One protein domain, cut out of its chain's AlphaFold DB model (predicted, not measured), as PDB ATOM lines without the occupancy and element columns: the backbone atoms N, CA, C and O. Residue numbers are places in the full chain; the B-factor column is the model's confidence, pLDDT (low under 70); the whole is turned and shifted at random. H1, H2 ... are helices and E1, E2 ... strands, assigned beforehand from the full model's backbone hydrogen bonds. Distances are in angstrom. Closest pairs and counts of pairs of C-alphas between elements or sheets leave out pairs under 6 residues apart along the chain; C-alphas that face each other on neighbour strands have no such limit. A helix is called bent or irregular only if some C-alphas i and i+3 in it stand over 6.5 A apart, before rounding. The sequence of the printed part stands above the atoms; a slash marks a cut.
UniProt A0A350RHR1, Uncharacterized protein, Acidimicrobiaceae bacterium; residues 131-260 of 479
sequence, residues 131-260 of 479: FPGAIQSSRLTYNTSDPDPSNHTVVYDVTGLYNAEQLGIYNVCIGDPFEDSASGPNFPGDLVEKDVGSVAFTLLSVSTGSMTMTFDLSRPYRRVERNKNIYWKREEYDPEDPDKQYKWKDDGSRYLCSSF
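This is residues 131 to 260 of the 479 residues of an uncharacterized protein of Acidimicrobiaceae bacterium (UniProt A0A350RHR1). One strongly twisted sheet of eight strands is rolled part of the way round on itself, with the long, bent strands E5 and E6 side by side in it. The E2-E3 hairpin pairs with the first part of E6, E4, E8 and E1 carry the sheet on from E5, and the roll stays open between E1 and E2; E7 and the last part of E6 form a hairpin at one end of the domain, and H1 packs on the sheet toward the other end, touching E5 but lying beside the strands. The printed part has 130 residues with eight named strands and one named helix; along the chain E1 to E3 come before H1 and E4 to E8 after it, the sheet is branched with its neighbour strands antiparallel, and the class is mostly strand. The whole is compact, with a radius of gyration of the C-alphas of 14.4 A and spans of 43 by 42 by 26 A.

E6, residues 212 to 226, bends by 72 degrees at residue 218 and has three neighbours. E5, residues 199 to 207, bends by 64 degrees at residue 204 and lies on one side of E6, with N 200 and O 221 2.8 A apart. On the other side of E6 are E3, residues 153 to 157, with N 156 to O 213 at 2.8 A, and E7, residues 229 to 234, with N 224 to O 231 at 2.8 A. E2, residues 140 to 143, forms a hairpin with E3, with N 143 to O 153 at 2.8 A. E4, residues 177 to 182, pairs with E5, with N 178 to O 201 at 2.9 A; E4 to E7 make a meander, each strand the antiparallel neighbour of the one before. E8, residues 251 to 258, pairs with E4, with N 179 to O 257 at 2.8 A, and E1, residues 131 to 136, pairs with E8, with N 135 to O 254 at 2.8 A. E1 and E2 meet only through their link. H1, residues 164 to 173, is on the sheet at a height of 7.1 A, only just over none of its strands, with 2 C-alphas falling on E5 and 2 on E6; its closest C-alphas to E5 are Asn 171 and Val 206, 6.0 A apart. In H1, 1 of 6 O i to N i+4 pairs is within hydrogen-bond range, against 6 of 7 O i to N i+3 pairs.

E1 begins at C-alpha 131 (18.480, 20.945, 26.213) and is 12.0 A long; E2 is 9.7 A, E3 13.0 A, H1 15.5 A, E4 13.8 A, E5 22.6 A and E7 16.0 A. E6 is 35.4 A long and ends at C-alpha 226 (-3.553, 26.163, 43.948). E8, 19.1 A long, ends at C-alpha 258 (14.969, 27.657, 31.058).

The two C-alphas farthest apart, those of Gly 209 and Asn 227, are 46.0 A apart. The printed part has no cut. The links E4 to E5 and E7 to E8 are long, 16 residues each. The mean pLDDT of the printed part is 88.7; residues 188, 226 to 227 and 229 are under 70.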
ATOM      1  N   PHE A 131      17.366  21.870  26.354       88.06
ATOM      2  CA  PHE A 131      18.480  20.945  26.213       88.06
ATOM      3  C   PHE A 131      18.167  19.926  25.113       88.06
ATOM      4  O   PHE A 131      17.040  19.445  25.046       88.06
ATOM      5  N   PRO A 132      19.153  19.524  24.290       85.44
ATOM      6  CA  PRO A 132      18.942  18.568  23.207       85.44
ATOM      7  C   PRO A 132      18.841  17.118  23.703       85.44
ATOM      8  O   PRO A 132      18.461  16.230  22.945       85.44
ATOM      9  N   GLY A 133      19.214  16.855  24.960       87.69
ATOM     10  CA  GLY A 133      19.218  15.525  25.565       87.69
ATOM     11  C   GLY A 133      18.328  15.443  26.799       87.69
ATOM     12  O   GLY A 133      18.277  16.380  27.600       87.69
ATOM     13  N   ALA A 134      17.667  14.296  26.958       93.06
ATOM     14  CA  ALA A 134      16.881  14.000  28.146       93.06
ATOM     15  C   ALA A 134      17.777  13.938  29.393       93.06
ATOM     16  O   ALA A 134      18.939  13.523  29.328       93.06
ATOM     17  N   ILE A 135      17.216  14.318  30.535       95.25
ATOM     18  CA  ILE A 135      17.883  14.281  31.833       95.25
ATOM     19  C   ILE A 135      18.089  12.817  32.226       95.25
ATOM     20  O   ILE A 135      17.146  12.028  32.241       95.25
ATOM     21  N   GLN A 136      19.331  12.458  32.546       95.75
ATOM     22  CA  GLN A 136      19.713  11.110  32.961       95.75
ATOM     23  C   GLN A 136      20.505  11.167  34.263       95.75
ATOM     24  O   GLN A 136      21.468  11.931  34.351       95.75
ATOM     25  N   SER A 137      20.178  10.298  35.225       95.19
ATOM     26  CA  SER A 137      20.886  10.219  36.514       95.19
ATOM     27  C   SER A 137      22.400  10.074  36.352       95.19
ATOM     28  O   SER A 137      23.167  10.643  37.118       95.19
ATOM     29  N   SER A 138      22.855   9.348  35.324       95.75
ATOM     30  CA  SER A 138      24.279   9.112  35.054       95.75
ATOM     31  C   SER A 138      25.069  10.370  34.681       95.75
ATOM     32  O   SER A 138      26.295  10.329  34.684       95.75
ATOM     33  N   ARG A 139      24.386  11.461  34.323       95.88
ATOM     34  CA  ARG A 139      24.993  12.757  33.995       95.88
ATOM     35  C   ARG A 139      24.894  13.761  35.145       95.88
ATOM     36  O   ARG A 139      25.410  14.866  35.019       95.88
ATOM     37  N   LEU A 140      24.215  13.410  36.237       97.25
ATOM     38  CA  LEU A 140      24.004  14.287  37.381       97.25
ATOM     39  C   LEU A 140      24.902  13.862  38.540       97.25
ATOM     40  O   LEU A 140      24.897  12.710  38.967       97.25
ATOM     41  N   THR A 141      25.656  14.814  39.079       97.31
ATOM     42  CA  THR A 141      26.445  14.628  40.300       97.31
ATOM     43  C   THR A 141      25.945  15.592  41.366       97.31
ATOM     44  O   THR A 141      26.000  16.806  41.178       97.31
ATOM     45  N   TYR A 142      25.456  15.058  42.484       95.56
ATOM     46  CA  TYR A 142      24.988  15.846  43.624       95.56
ATOM     47  C   TYR A 142      26.121  16.008  44.638       95.56
ATOM     48  O   TYR A 142      26.585  15.028  45.219       95.56
ATOM     49  N   ASN A 143      26.553  17.247  44.855       95.88
ATOM     50  CA  ASN A 143      27.606  17.593  45.801       95.88
ATOM     51  C   ASN A 143      26.963  18.091  47.099       95.88
ATOM     52  O   ASN A 143      26.631  19.271  47.224       95.88
ATOM     53  N   THR A 144      26.780  17.182  48.056       94.69
ATOM     54  CA  THR A 144      26.103  17.442  49.342       94.69
ATOM     55  C   THR A 144      26.989  17.127  50.548       94.69
ATOM     56  O   THR A 144      26.497  16.759  51.610       94.69
ATOM     57  N   SER A 145      28.310  17.151  50.362       92.50
ATOM     58  CA  SER A 145      29.282  16.839  51.418       92.50
ATOM     59  C   SER A 145      29.723  18.060  52.225       92.50
ATOM     60  O   SER A 145      30.457  17.896  53.198       92.50
ATOM     61  N   ASP A 146      29.372  19.271  51.786       93.25
ATOM     62  CA  ASP A 146      29.682  20.494  52.525       93.25
ATOM     63  C   ASP A 146      28.835  20.528  53.811       93.25
ATOM     64  O   ASP A 146      27.654  20.197  53.765       93.25
ATOM     65  N   PRO A 147      29.396  20.868  54.980       91.94
ATOM     66  CA  PRO A 147      28.607  20.946  56.207       91.94
ATOM     67  C   PRO A 147      27.572  22.081  56.192       91.94
ATOM     68  O   PRO A 147      26.662  22.063  57.019       91.94
ATOM     69  N   ASP A 148      27.718  23.075  55.312       93.81
ATOM     70  CA  ASP A 148      26.739  24.135  55.101       93.81
ATOM     71  C   ASP A 148      25.848  23.800  53.884       93.81
ATOM     72  O   ASP A 148      26.307  23.884  52.737       93.81
ATOM     73  N   PRO A 149      24.554  23.479  54.096       92.44
ATOM     74  CA  PRO A 149      23.630  23.142  53.015       92.44
ATOM     75  C   PRO A 149      23.461  24.242  51.963       92.44
ATOM     76  O   PRO A 149      23.028  23.952  50.848       92.44
ATOM     77  N   SER A 150      23.801  25.497  52.284       91.19
ATOM     78  CA  SER A 150      23.749  26.609  51.327       91.19
ATOM     79  C   SER A 150      24.802  26.515  50.215       91.19
ATOM     80  O   SER A 150      24.646  27.153  49.175       91.19
ATOM     81  N   ASN A 151      25.828  25.675  50.396       94.00
ATOM     82  CA  ASN A 151      26.876  25.415  49.406       94.00
ATOM     83  C   ASN A 151      26.603  24.166  48.552       94.00
ATOM     84  O   ASN A 151      27.418  23.805  47.700       94.00
ATOM     85  N   HIS A 152      25.482  23.475  48.775       96.50
ATOM     86  CA  HIS A 152      25.160  22.261  48.036       96.50
ATOM     87  C   HIS A 152      24.829  22.563  46.575       96.50
ATOM     88  O   HIS A 152      24.094  23.499  46.251       96.50
ATOM     89  N   THR A 153      25.347  21.728  45.675       97.50
ATOM     90  CA  THR A 153      25.186  21.919  44.229       97.50
ATOM     91  C   THR A 153      24.826  20.627  43.516       97.50
ATOM     92  O   THR A 153      25.097  19.525  43.999       97.50
ATOM     93  N   VAL A 154      24.240  20.762  42.329       97.56
ATOM     94  CA  VAL A 154      24.132  19.675  41.353       97.56
ATOM     95  C   VAL A 154      24.902  20.054  40.093       97.56
ATOM     96  O   VAL A 154      24.750  21.149  39.557       97.56
ATOM     97  N   VAL A 155      25.761  19.152  39.631       97.88
ATOM     98  CA  VAL A 155      26.544  19.308  38.405       97.88
ATOM     99  C   VAL A 155      25.928  18.435  37.325       97.88
ATOM    100  O   VAL A 155      25.771  17.230  37.519       97.88
ATOM    101  N   TYR A 156      25.605  19.044  36.188       97.56
ATOM    102  CA  TYR A 156      25.138  18.357  34.995       97.56
ATOM    103  C   TYR A 156      26.277  18.248  33.973       97.56
ATOM    104  O   TYR A 156      26.779  19.262  33.478       97.56
ATOM    105  N   ASP A 157      26.684  17.016  33.670       96.94
ATOM    106  CA  ASP A 157      27.614  16.686  32.593       96.94
ATOM    107  C   ASP A 157      26.912  16.738  31.227       96.94
ATOM    108  O   ASP A 157      26.092  15.885  30.856       96.94
ATOM    109  N   VAL A 158      27.279  17.759  30.457       94.31
ATOM    110  CA  VAL A 158      26.748  18.020  29.118       94.31
ATOM    111  C   VAL A 158      27.712  17.573  28.018       94.31
ATOM    112  O   VAL A 158      27.540  17.926  26.847       94.31
ATOM    113  N   THR A 159      28.708  16.753  28.361       93.75
ATOM    114  CA  THR A 159      29.609  16.133  27.390       93.75
ATOM    115  C   THR A 159      28.807  15.360  26.346       93.75
ATOM    116  O   THR A 159      27.904  14.571  26.654       93.75
ATOM    117  N   GLY A 160      29.114  15.627  25.076       88.00
ATOM    118  CA  GLY A 160      28.423  15.037  23.931       88.00
ATOM    119  C   GLY A 160      27.011  15.578  23.671       88.00
ATOM    120  O   GLY A 160      26.410  15.159  22.689       88.00
ATOM    121  N   LEU A 161      26.486  16.487  24.507       87.56
ATOM    122  CA  LEU A 161      25.263  17.249  24.209       87.56
ATOM    123  C   LEU A 161      25.594  18.565  23.503       87.56
ATOM    124  O   LEU A 161      24.897  18.951  22.573       87.56
ATOM    125  N   TYR A 162      26.680  19.212  23.926       86.88
ATOM    126  CA  TYR A 162      27.174  20.458  23.350       86.88
ATOM    127  C   TYR A 162      28.653  20.358  22.989       86.88
ATOM    128  O   TYR A 162      29.393  19.541  23.543       86.88
ATOM    129  N   ASN A 163      29.102  21.236  22.095       85.69
ATOM    130  CA  ASN A 163      30.508  21.618  21.994       85.69
ATOM    131  C   ASN A 163      30.813  22.844  22.888       85.69
ATOM    132  O   ASN A 163      29.912  23.444  23.476       85.69
ATOM    133  N   ALA A 164      32.089  23.223  23.003       84.56
ATOM    134  CA  ALA A 164      32.516  24.320  23.874       84.56
ATOM    135  C   ALA A 164      31.925  25.691  23.484       84.56
ATOM    136  O   ALA A 164      31.659  26.509  24.365       84.56
ATOM    137  N   GLU A 165      31.710  25.948  22.190       78.56
ATOM    138  CA  GLU A 165      31.121  27.205  21.711       78.56
ATOM    139  C   GLU A 165      29.631  27.282  22.059       78.56
ATOM    140  O   GLU A 165      29.188  28.292  22.604       78.56
ATOM    141  N   GLN A 166      28.888  26.193  21.834       79.81
ATOM    142  CA  GLN A 166      27.465  26.072  22.177       79.81
ATOM    143  C   GLN A 166      27.240  26.196  23.682       79.81
ATOM    144  O   GLN A 166      26.419  26.989  24.140       79.81
ATOM    145  N   LEU A 167      28.031  25.470  24.478       84.94
ATOM    146  CA  LEU A 167      27.955  25.563  25.932       84.94
ATOM    147  C   LEU A 167      28.296  26.978  26.421       84.94
ATOM    148  O   LEU A 167      27.681  27.476  27.361       84.94
ATOM    149  N   GLY A 168      29.230  27.662  25.753       80.69
ATOM    150  CA  GLY A 168      29.610  29.037  26.062       80.69
ATOM    151  C   GLY A 168      28.439  30.026  26.055       80.69
ATOM    152  O   GLY A 168      28.468  30.983  26.834       80.69
ATOM    153  N   ILE A 169      27.392  29.779  25.258       79.56
ATOM    154  CA  ILE A 169      26.187  30.621  25.196       79.56
ATOM    155  C   ILE A 169      25.488  30.666  26.560       79.56
ATOM    156  O   ILE A 169      25.073  31.737  26.993       79.56
ATOM    157  N   TYR A 170      25.448  29.556  27.302       85.00
ATOM    158  CA  TYR A 170      24.743  29.453  28.586       85.00
ATOM    159  C   TYR A 170      25.321  30.328  29.708       85.00
ATOM    160  O   TYR A 170      24.669  30.492  30.740       85.00
ATOM    161  N   ASN A 171      26.488  30.959  29.518       83.06
ATOM    162  CA  ASN A 171      26.974  31.987  30.446       83.06
ATOM    163  C   ASN A 171      25.970  33.147  30.604       83.06
ATOM    164  O   ASN A 171      25.895  33.756  31.667       83.06
ATOM    165  N   VAL A 172      25.140  33.413  29.586       80.19
ATOM    166  CA  VAL A 172      24.055  34.413  29.649       80.19
ATOM    167  C   VAL A 172      22.894  34.029  30.570       80.19
ATOM    168  O   VAL A 172      22.018  34.856  30.843       80.19
ATOM    169  N   CYS A 173      22.843  32.766  30.993       85.94
ATOM    170  CA  CYS A 173      21.786  32.194  31.822       85.94
ATOM    171  C   CYS A 173      22.226  32.013  33.278       85.94
ATOM    172  O   CYS A 173      21.488  31.425  34.062       85.94
ATOM    173  N   ILE A 174      23.417  32.482  33.663       88.88
ATOM    174  CA  ILE A 174      23.857  32.436  35.060       88.88
ATOM    175  C   ILE A 174      22.896  33.271  35.922       88.88
ATOM    176  O   ILE A 174      22.614  34.438  35.638       88.88
ATOM    177  N   GLY A 175      22.381  32.651  36.980       89.06
ATOM    178  CA  GLY A 175      21.313  33.176  37.826       89.06
ATOM    179  C   GLY A 175      19.895  32.898  37.313       89.06
ATOM    180  O   GLY A 175      18.943  33.267  37.995       89.06
ATOM    181  N   ASP A 176      19.721  32.242  36.159       89.56
ATOM    182  CA  ASP A 176      18.397  31.832  35.679       89.56
ATOM    183  C   ASP A 176      18.017  30.432  36.212       89.56
ATOM    184  O   ASP A 176      18.869  29.536  36.282       89.56
ATOM    185  N   PRO A 177      16.738  30.209  36.565       90.62
ATOM    186  CA  PRO A 177      16.219  28.893  36.916       90.62
ATOM    187  C   PRO A 177      16.018  28.002  35.681       90.62
ATOM    188  O   PRO A 177      15.424  28.425  34.684       90.62
ATOM    189  N   PHE A 178      16.445  26.743  35.787       93.75
ATOM    190  CA  PHE A 178      16.203  25.686  34.802       93.75
ATOM    191  C   PHE A 178      15.325  24.586  35.391       93.75
ATOM    192  O   PHE A 178      15.608  24.094  36.483       93.75
ATOM    193  N   GLU A 179      14.282  24.210  34.657       92.38
ATOM    194  CA  GLU A 179      13.221  23.293  35.067       92.38
ATOM    195  C   GLU A 179      13.154  22.022  34.207       92.38
ATOM    196  O   GLU A 179      13.496  22.033  33.025       92.38
ATOM    197  N   ASP A 180      12.686  20.925  34.797       94.00
ATOM    198  CA  ASP A 180      12.568  19.592  34.187       94.00
ATOM    199  C   ASP A 180      11.208  19.328  33.514       94.00
ATOM    200  O   ASP A 180      10.657  18.227  33.592       94.00
ATOM    201  N   SER A 181      10.649  20.339  32.849       89.56
ATOM    202  CA  SER A 181       9.258  20.313  32.380       89.56
ATOM    203  C   SER A 181       9.069  20.247  30.869       89.56
ATOM    204  O   SER A 181       7.962  20.468  30.366       89.56
ATOM    205  N   ALA A 182      10.124  19.933  30.120       90.31
ATOM    206  CA  ALA A 182      10.020  19.640  28.697       90.31
ATOM    207  C   ALA A 182       9.924  18.123  28.457       90.31
ATOM    208  O   ALA A 182      10.560  17.327  29.150       90.31
ATOM    209  N   SER A 183       9.103  17.701  27.495       90.94
ATOM    210  CA  SER A 183       8.977  16.299  27.057       90.94
ATOM    211  C   SER A 183       9.898  15.938  25.888       90.94
ATOM    212  O   SER A 183       9.928  14.787  25.460       90.94
ATOM    213  N   GLY A 184      10.642  16.913  25.378       88.31
ATOM    214  CA  GLY A 184      11.466  16.820  24.183       88.31
ATOM    215  C   GLY A 184      12.249  18.116  23.961       88.31
ATOM    216  O   GLY A 184      12.099  19.059  24.744       88.31
ATOM    217  N   PRO A 185      13.103  18.154  22.929       84.31
ATOM    218  CA  PRO A 185      13.998  19.273  22.684       84.31
ATOM    219  C   PRO A 185      13.379  20.400  21.847       84.31
ATOM    220  O   PRO A 185      14.067  21.383  21.637       84.31
ATOM    221  N   ASN A 186      12.143  20.274  21.344       80.56
ATOM    222  CA  ASN A 186      11.589  21.228  20.378       80.56
ATOM    223  C   ASN A 186      10.638  22.240  21.024       80.56
ATOM    224  O   ASN A 186       9.600  21.904  21.611       80.56
ATOM    225  N   PHE A 187      10.922  23.511  20.818       75.00
ATOM    226  CA  PHE A 187      10.059  24.618  21.161       75.00
ATOM    227  C   PHE A 187       8.970  24.857  20.097       75.00
ATOM    228  O   PHE A 187       9.176  24.632  18.912       75.00
ATOM    229  N   PRO A 188       7.782  25.367  20.477       69.81
ATOM    230  CA  PRO A 188       7.188  25.314  21.811       69.81
ATOM    231  C   PRO A 188       6.496  23.963  22.072       69.81
ATOM    232  O   PRO A 188       5.889  23.792  23.127       69.81
ATOM    233  N   GLY A 189       6.496  23.047  21.094       74.44
ATOM    234  CA  GLY A 189       5.659  21.844  21.077       74.44
ATOM    235  C   GLY A 189       5.933  20.863  22.215       74.44
ATOM    236  O   GLY A 189       4.994  20.245  22.712       74.44
ATOM    237  N   ASP A 190       7.185  20.778  22.662       83.81
ATOM    238  CA  ASP A 190       7.604  19.863  23.722       83.81
ATOM    239  C   ASP A 190       7.547  20.486  25.127       83.81
ATOM    240  O   ASP A 190       7.889  19.834  26.116       83.81
ATOM    241  N   LEU A 191       7.094  21.737  25.261       83.44
ATOM    242  CA  LEU A 191       6.841  22.326  26.574       83.44
ATOM    243  C   LEU A 191       5.548  21.762  27.162       83.44
ATOM    244  O   LEU A 191       4.458  21.953  26.620       83.44
ATOM    245  N   VAL A 192       5.648  21.109  28.321       81.94
ATOM    246  CA  VAL A 192       4.470  20.537  28.983       81.94
ATOM    247  C   VAL A 192       3.627  21.648  29.580       81.94
ATOM    248  O   VAL A 192       4.115  22.428  30.401       81.94
ATOM    249  N   GLU A 193       2.353  21.700  29.182       73.12
ATOM    250  CA  GLU A 193       1.507  22.847  29.495       73.12
ATOM    251  C   GLU A 193       1.386  23.082  31.000       73.12
ATOM    252  O   GLU A 193       1.649  24.169  31.490       73.12
ATOM    253  N   LYS A 194       1.079  22.016  31.738       77.94
ATOM    254  CA  LYS A 194       0.764  22.055  33.164       77.94
ATOM    255  C   LYS A 194       1.601  21.059  33.948       77.94
ATOM    256  O   LYS A 194       1.099  20.015  34.357       77.94
ATOM    257  N   ASP A 195       2.879  21.362  34.149       80.69
ATOM    258  CA  ASP A 195       3.799  20.418  34.793       80.69
ATOM    259  C   ASP A 195       3.874  20.594  36.315       80.69
ATOM    260  O   ASP A 195       4.887  21.008  36.882       80.69
ATOM    261  N   VAL A 196       2.756  20.317  36.992       86.12
ATOM    262  CA  VAL A 196       2.699  20.330  38.460       86.12
ATOM    263  C   VAL A 196       3.700  19.317  39.002       86.12
ATOM    264  O   VAL A 196       3.662  18.137  38.660       86.12
ATOM    265  N   GLY A 197       4.577  19.776  39.885       87.69
ATOM    266  CA  GLY A 197       5.635  18.967  40.462       87.69
ATOM    267  C   GLY A 197       7.009  19.168  39.837       87.69
ATOM    268  O   GLY A 197       7.964  18.748  40.482       87.69
ATOM    269  N   SER A 198       7.117  19.836  38.681       91.00
ATOM    270  CA  SER A 198       8.415  20.177  38.086       91.00
ATOM    271  C   SER A 198       9.286  20.951  39.071       91.00
ATOM    272  O   SER A 198       8.792  21.827  39.791       91.00
ATOM    273  N   VAL A 199      10.569  20.615  39.090       93.56
ATOM    274  CA  VAL A 199      11.591  21.199  39.951       93.56
ATOM    275  C   VAL A 199      12.513  22.073  39.111       93.56
ATOM    276  O   VAL A 199      12.911  21.694  38.011       93.56
ATOM    277  N   ALA A 200      12.897  23.229  39.652       93.19
ATOM    278  CA  ALA A 200      13.937  24.062  39.073       93.19
ATOM    279  C   ALA A 200      15.071  24.372  40.041       93.19
ATOM    280  O   ALA A 200      14.845  24.619  41.228       93.19
ATOM    281  N   PHE A 201      16.273  24.443  39.475       95.31
ATOM    282  CA  PHE A 201      17.480  24.909  40.148       95.31
ATOM    283  C   PHE A 201      18.083  26.084  39.386       95.31
ATOM    284  O   PHE A 201      17.996  26.158  38.157       95.31
ATOM    285  N   THR A 202      18.703  27.005  40.117       94.31
ATOM    286  CA  THR A 202      19.357  28.175  39.529       94.31
ATOM    287  C   THR A 202      20.731  27.805  38.986       94.31
ATOM    288  O   THR A 202      21.530  27.205  39.701       94.31
ATOM    289  N   LEU A 203      21.040  28.189  37.747       95.38
ATOM    290  CA  LEU A 203      22.369  27.998  37.163       95.38
ATOM    291  C   LEU A 203      23.398  28.915  37.843       95.38
ATOM    292  O   LEU A 203      23.272  30.135  37.796       95.38
ATOM    293  N   LEU A 204      24.440  28.338  38.437       94.38
ATOM    294  CA  LEU A 204      25.524  29.061  39.109       94.38
ATOM    295  C   LEU A 204      26.704  29.336  38.182       94.38
ATOM    296  O   LEU A 204      27.284  30.419  38.216       94.38
ATOM    297  N   SER A 205      27.095  28.344  37.384       93.88
ATOM    298  CA  SER A 205      28.272  28.453  36.526       93.88
ATOM    299  C   SER A 205      28.228  27.492  35.346       93.88
ATOM    300  O   SER A 205      27.564  26.453  35.371       93.88
ATOM    301  N   VAL A 206      28.980  27.854  34.308       92.94
ATOM    302  CA  VAL A 206      29.160  27.074  33.085       92.94
ATOM    303  C   VAL A 206      30.653  26.897  32.840       92.94
ATOM    304  O   VAL A 206      31.406  27.870  32.851       92.94
ATOM    305  N   SER A 207      31.090  25.663  32.601       95.19
ATOM    306  CA  SER A 207      32.488  25.344  32.313       95.19
ATOM    307  C   SER A 207      32.619  24.699  30.940       95.19
ATOM    308  O   SER A 207      32.253  23.542  30.741       95.19
ATOM    309  N   THR A 208      33.193  25.439  29.990       91.25
ATOM    310  CA  THR A 208      33.478  24.943  28.632       91.25
ATOM    311  C   THR A 208      34.681  24.003  28.578       91.25
ATOM    312  O   THR A 208      34.805  23.229  27.636       91.25
ATOM    313  N   GLY A 209      35.564  24.043  29.582       93.06
ATOM    314  CA  GLY A 209      36.723  23.151  29.669       93.06
ATOM    315  C   GLY A 209      36.363  21.757  30.185       93.06
ATOM    316  O   GLY A 209      36.846  20.764  29.650       93.06
ATOM    317  N   SER A 210      35.503  21.680  31.206       94.88
ATOM    318  CA  SER A 210      35.018  20.405  31.759       94.88
ATOM    319  C   SER A 210      33.689  19.945  31.167       94.88
ATOM    320  O   SER A 210      33.249  18.857  31.506       94.88
ATOM    321  N   MET A 211      33.063  20.748  30.300       96.12
ATOM    322  CA  MET A 211      31.755  20.467  29.696       96.12
ATOM    323  C   MET A 211      30.654  20.223  30.737       96.12
ATOM    324  O   MET A 211      29.880  19.271  30.645       96.12
ATOM    325  N   THR A 212      30.577  21.102  31.737       97.06
ATOM    326  CA  THR A 212      29.621  20.985  32.845       97.06
ATOM    327  C   THR A 212      28.855  22.277  33.106       97.06
ATOM    328  O   THR A 212      29.344  23.384  32.866       97.06
ATOM    329  N   MET A 213      27.652  22.121  33.658       97.31
ATOM    330  CA  MET A 213      26.838  23.204  34.212       97.31
ATOM    331  C   MET A 213      26.560  22.913  35.685       97.31
ATOM    332  O   MET A 213      26.186  21.793  36.028       97.31
ATOM    333  N   THR A 214      26.759  23.899  36.557       97.88
ATOM    334  CA  THR A 214      26.584  23.742  38.010       97.88
ATOM    335  C   THR A 214      25.379  24.540  38.469       97.88
ATOM    336  O   THR A 214      25.287  25.724  38.154       97.88
ATOM    337  N   PHE A 215      24.490  23.927  39.242       97.69
ATOM    338  CA  PHE A 215      23.256  24.538  39.724       97.69
ATOM    339  C   PHE A 215      23.178  24.537  41.252       97.69
ATOM    340  O   PHE A 215      23.742  23.662  41.915       97.69
ATOM    341  N   ASP A 216      22.464  25.522  41.792       95.81
ATOM    342  CA  ASP A 216      22.201  25.704  43.219       95.81
ATOM    343  C   ASP A 216      21.140  24.710  43.698       95.81
ATOM    344  O   ASP A 216      19.972  24.803  43.312       95.81
ATOM    345  N   LEU A 217      21.547  23.762  44.545       95.25
ATOM    346  CA  LEU A 217      20.640  22.779  45.134       95.25
ATOM    347  C   LEU A 217      19.936  23.328  46.383       95.25
ATOM    348  O   LEU A 217      18.897  22.806  46.775       95.25
ATOM    349  N   SER A 218      20.481  24.382  46.997       91.25
ATOM    350  CA  SER A 218      20.042  24.895  48.298       91.25
ATOM    351  C   SER A 218      18.764  25.733  48.242       91.25
ATOM    352  O   SER A 218      18.144  26.024  49.268       91.25
ATOM    353  N   ARG A 219      18.360  26.154  47.038       88.88
ATOM    354  CA  ARG A 219      17.195  27.023  46.809       88.88
ATOM    355  C   ARG A 219      16.294  26.463  45.702       88.88
ATOM    356  O   ARG A 219      16.098  27.138  44.690       88.88
ATOM    357  N   PRO A 220      15.753  25.243  45.868       91.25
ATOM    358  CA  PRO A 220      14.880  24.639  44.876       91.25
ATOM    359  C   PRO A 220      13.607  25.452  44.686       91.25
ATOM    360  O   PRO A 220      13.031  26.002  45.631       91.25
ATOM    361  N   TYR A 221      13.117  25.447  43.456       87.50
ATOM    362  CA  TYR A 221      11.765  25.874  43.140       87.50
ATOM    363  C   TYR A 221      10.950  24.677  42.670       87.50
ATOM    364  O   TYR A 221      11.487  23.752  42.062       87.50
ATOM    365  N   ARG A 222       9.640  24.709  42.909       87.19
ATOM    366  CA  ARG A 222       8.701  23.692  42.440       87.19
ATOM    367  C   ARG A 222       7.436  24.310  41.860       87.19
ATOM    368  O   ARG A 222       6.912  25.277  42.412       87.19
ATOM    369  N   ARG A 223       6.904  23.735  40.780       83.38
ATOM    370  CA  ARG A 223       5.559  24.057  40.281       83.38
ATOM    371  C   ARG A 223       4.498  23.408  41.162       83.38
ATOM    372  O   ARG A 223       4.481  22.191  41.334       83.38
ATOM    373  N   VAL A 224       3.585  24.215  41.682       80.75
ATOM    374  CA  VAL A 224       2.483  23.783  42.547       80.75
ATOM    375  C   VAL A 224       1.158  24.302  42.001       80.75
ATOM    376  O   VAL A 224       1.092  25.375  41.405       80.75
ATOM    377  N   GLU A 225       0.093  23.528  42.191       79.62
ATOM    378  CA  GLU A 225      -1.259  23.940  41.822       79.62
ATOM    379  C   GLU A 225      -2.013  24.437  43.059       79.62
ATOM    380  O   GLU A 225      -2.111  23.735  44.068       79.62
ATOM    381  N   ARG A 226      -2.595  25.635  42.967       69.69
ATOM    382  CA  ARG A 226      -3.553  26.163  43.948       69.69
ATOM    383  C   ARG A 226      -4.668  26.878  43.212       69.69
ATOM    384  O   ARG A 226      -4.423  27.640  42.283       69.69
ATOM    385  N   ASN A 227      -5.913  26.615  43.602       68.62
ATOM    386  CA  ASN A 227      -7.088  27.234  42.979       68.62
ATOM    387  C   ASN A 227      -7.107  27.107  41.438       68.62
ATOM    388  O   ASN A 227      -7.568  28.010  40.744       68.62
ATOM    389  N   LYS A 228      -6.625  25.966  40.910       70.12
ATOM    390  CA  LYS A 228      -6.480  25.657  39.470       70.12
ATOM    391  C   LYS A 228      -5.475  26.531  38.706       70.12
ATOM    392  O   LYS A 228      -5.422  26.460  37.477       70.12
ATOM    393  N   ASN A 229      -4.692  27.336  39.417       65.19
ATOM    394  CA  ASN A 229      -3.566  28.073  38.867       65.19
ATOM    395  C   ASN A 229      -2.275  27.355  39.243       65.19
ATOM    396  O   ASN A 229      -2.089  26.946  40.392       65.19
ATOM    397  N   ILE A 230      -1.391  27.213  38.264       72.31
ATOM    398  CA  ILE A 230      -0.041  26.720  38.489       72.31
ATOM    399  C   ILE A 230       0.834  27.929  38.746       72.31
ATOM    400  O   ILE A 230       0.757  28.933  38.042       72.31
ATOM    401  N   TYR A 231       1.631  27.834  39.794       71.94
ATOM    402  CA  TYR A 231       2.618  28.839  40.121       71.94
ATOM    403  C   TYR A 231       3.856  28.151  40.667       71.94
ATOM    404  O   TYR A 231       3.842  26.988  41.077       71.94
ATOM    405  N   TRP A 232       4.952  28.882  40.661       76.38
ATOM    406  CA  TRP A 232       6.172  28.431  41.297       76.38
ATOM    407  C   TRP A 232       6.143  28.714  42.796       76.38
ATOM    408  O   TRP A 232       5.687  29.766  43.243       76.38
ATOM    409  N   LYS A 233       6.733  27.813  43.570       77.75
ATOM    410  CA  LYS A 233       6.981  27.959  45.000       77.75
ATOM    411  C   LYS A 233       8.461  27.719  45.266       77.75
ATOM    412  O   LYS A 233       9.020  26.754  44.757       77.75
ATOM    413  N   ARG A 234       9.093  28.601  46.043       83.00
ATOM    414  CA  ARG A 234      10.416  28.325  46.611       83.00
ATOM    415  C   ARG A 234      10.239  27.305  47.727       83.00
ATOM    416  O   ARG A 234       9.387  27.494  48.595       83.00
ATOM    417  N   GLU A 235      11.001  26.229  47.662       85.56
ATOM    418  CA  GLU A 235      10.917  25.136  48.617       85.56
ATOM    419  C   GLU A 235      12.028  25.235  49.664       85.56
ATOM    420  O   GLU A 235      13.104  25.784  49.417       85.56
ATOM    421  N   GLU A 236      11.737  24.731  50.859       88.19
ATOM    422  CA  GLU A 236      12.735  24.574  51.912       88.19
ATOM    423  C   GLU A 236      13.639  23.393  51.556       88.19
ATOM    424  O   GLU A 236      13.134  22.313  51.258       88.19
ATOM    425  N   TYR A 237      14.953  23.598  51.591       90.44
ATOM    426  CA  TYR A 237      15.935  22.548  51.355       90.44
ATOM    427  C   TYR A 237      16.544  22.083  52.675       90.44
ATOM    428  O   TYR A 237      17.085  22.894  53.426       90.44
ATOM    429  N   ASP A 238      16.482  20.778  52.921       91.12
ATOM    430  CA  ASP A 238      17.125  20.129  54.059       91.12
ATOM    431  C   ASP A 238      17.740  18.804  53.576       91.12
ATOM    432  O   ASP A 238      17.006  17.912  53.140       91.12
ATOM    433  N   PRO A 239      19.078  18.661  53.589       89.94
ATOM    434  CA  PRO A 239      19.731  17.433  53.152       89.94
ATOM    435  C   PRO A 239      19.460  16.243  54.081       89.94
ATOM    436  O   PRO A 239      19.636  15.108  53.643       89.94
ATOM    437  N   GLU A 240      19.002  16.460  55.316       90.00
ATOM    438  CA  GLU A 240      18.717  15.389  56.280       90.00
ATOM    439  C   GLU A 240      17.257  14.901  56.221       90.00
ATOM    440  O   GLU A 240      16.942  13.830  56.745       90.00
ATOM    441  N   ASP A 241      16.367  15.644  55.554       90.81
ATOM    442  CA  ASP A 241      14.950  15.307  55.383       90.81
ATOM    443  C   ASP A 241      14.662  14.872  53.930       90.81
ATOM    444  O   ASP A 241      14.664  15.710  53.023       90.81
ATOM    445  N   PRO A 242      14.374  13.580  53.668       88.50
ATOM    446  CA  PRO A 242      14.077  13.081  52.326       88.50
ATOM    447  C   PRO A 242      12.938  13.816  51.608       88.50
ATOM    448  O   PRO A 242      12.974  13.924  50.383       88.50
ATOM    449  N   ASP A 243      11.956  14.349  52.341       88.69
ATOM    450  CA  ASP A 243      10.822  15.076  51.752       88.69
ATOM    451  C   ASP A 243      11.205  16.498  51.304       88.69
ATOM    452  O   ASP A 243      10.481  17.133  50.530       88.69
ATOM    453  N   LYS A 244      12.368  16.990  51.750       90.06
ATOM    454  CA  LYS A 244      12.963  18.284  51.381       90.06
ATOM    455  C   LYS A 244      14.199  18.133  50.489       90.06
ATOM    456  O   LYS A 244      14.906  19.109  50.221       90.06
ATOM    457  N   GLN A 245      14.433  16.928  49.970       90.25
ATOM    458  CA  GLN A 245      15.421  16.665  48.932       90.25
ATOM    459  C   GLN A 245      14.764  16.727  47.553       90.25
ATOM    460  O   GLN A 245      14.116  15.790  47.089       90.25
ATOM    461  N   TYR A 246      14.974  17.840  46.860       92.75
ATOM    462  CA  TYR A 246      14.453  18.040  45.514       92.75
ATOM    463  C   TYR A 246      15.457  17.550  44.473       92.75
ATOM    464  O   TYR A 246      16.666  17.740  44.613       92.75
ATOM    465  N   LYS A 247      14.950  16.924  43.411       94.00
ATOM    466  CA  LYS A 247      15.728  16.461  42.259       94.00
ATOM    467  C   LYS A 247      14.927  16.691  40.991       94.00
ATOM    468  O   LYS A 247      13.700  16.635  41.022       94.00
ATOM    469  N   TRP A 248      15.628  16.917  39.887       95.69
ATOM    470  CA  TRP A 248      15.008  16.805  38.574       95.69
ATOM    471  C   TRP A 248      14.598  15.365  38.305       95.69
ATOM    472  O   TRP A 248      15.236  14.425  38.782       95.69
ATOM    473  N   LYS A 249      13.563  15.202  37.489       94.25
ATOM    474  CA  LYS A 249      13.145  13.916  36.959       94.25
ATOM    475  C   LYS A 249      14.173  13.417  35.942       94.25
ATOM    476  O   LYS A 249      14.202  13.846  34.792       94.25
ATOM    477  N   ASP A 250      15.022  12.507  36.395       94.06
ATOM    478  CA  ASP A 250      16.235  12.044  35.721       94.06
ATOM    479  C   ASP A 250      16.118  10.617  35.150       94.06
ATOM    480  O   ASP A 250      17.116   9.969  34.834       94.06
ATOM    481  N   ASP A 251      14.879  10.148  34.966       93.81
ATOM    482  CA  ASP A 251      14.514   8.839  34.405       93.81
ATOM    483  C   ASP A 251      14.590   8.774  32.864       93.81
ATOM    484  O   ASP A 251      14.195   7.775  32.260       93.81
ATOM    485  N   GLY A 252      15.068   9.838  32.209       93.19
ATOM    486  CA  GLY A 252      15.113   9.966  30.753       93.19
ATOM    487  C   GLY A 252      13.793  10.381  30.095       93.19
ATOM    488  O   GLY A 252      13.742  10.463  28.869       93.19
ATOM    489  N   SER A 253      12.728  10.655  30.860       92.00
ATOM    490  CA  SER A 253      11.428  11.084  30.308       92.00
ATOM    491  C   SER A 253      11.287  12.597  30.124       92.00
ATOM    492  O   SER A 253      10.326  13.047  29.496       92.00
ATOM    493  N   ARG A 254      12.210  13.386  30.687       94.12
ATOM    494  CA  ARG A 254      12.169  14.852  30.686       94.12
ATOM    495  C   ARG A 254      13.435  15.463  30.124       94.12
ATOM    496  O   ARG A 254      14.502  14.860  30.172       94.12
ATOM    497  N   TYR A 255      13.294  16.684  29.636       93.38
ATOM    498  CA  TYR A 255      14.365  17.538  29.150       93.38
ATOM    499  C   TYR A 255      14.430  18.788  30.023       93.38
ATOM    500  O   TYR A 255      13.413  19.247  30.551       93.38
ATOM    501  N   LEU A 256      15.639  19.322  30.181       93.12
ATOM    502  CA  LEU A 256      15.863  20.535  30.951       93.12
ATOM    503  C   LEU A 256      15.581  21.760  30.077       93.12
ATOM    504  O   LEU A 256      16.027  21.816  28.928       93.12
ATOM    505  N   CYS A 257      14.880  22.754  30.612       88.38
ATOM    506  CA  CYS A 257      14.631  24.007  29.911       88.38
ATOM    507  C   CYS A 257      14.719  25.228  30.835       88.38
ATOM    508  O   CYS A 257      14.540  25.122  32.045       88.38
ATOM    509  N   SER A 258      15.019  26.407  30.290       87.19
ATOM    510  CA  SER A 258      14.969  27.657  31.058       87.19
ATOM    511  C   SER A 258      13.534  27.952  31.483       87.19
ATOM    512  O   SER A 258      12.627  27.829  30.661       87.19
ATOM    513  N   SER A 259      13.329  28.416  32.712       84.62
ATOM    514  CA  SER A 259      11.991  28.687  33.243       84.62
ATOM    515  C   SER A 259      11.525  30.123  32.971       84.62
ATOM    516  O   SER A 259      10.558  30.340  32.244       84.62
ATOM    517  N   PHE A 260      12.218  31.130  33.501       78.38
ATOM    518  CA  PHE A 260      11.930  32.545  33.243       78.38
ATOM    519  C   PHE A 260      13.123  33.403  33.664       78.38
ATOM    520  O   PHE A 260      13.849  33.055  34.593       78.38
TER     521      PHE A 260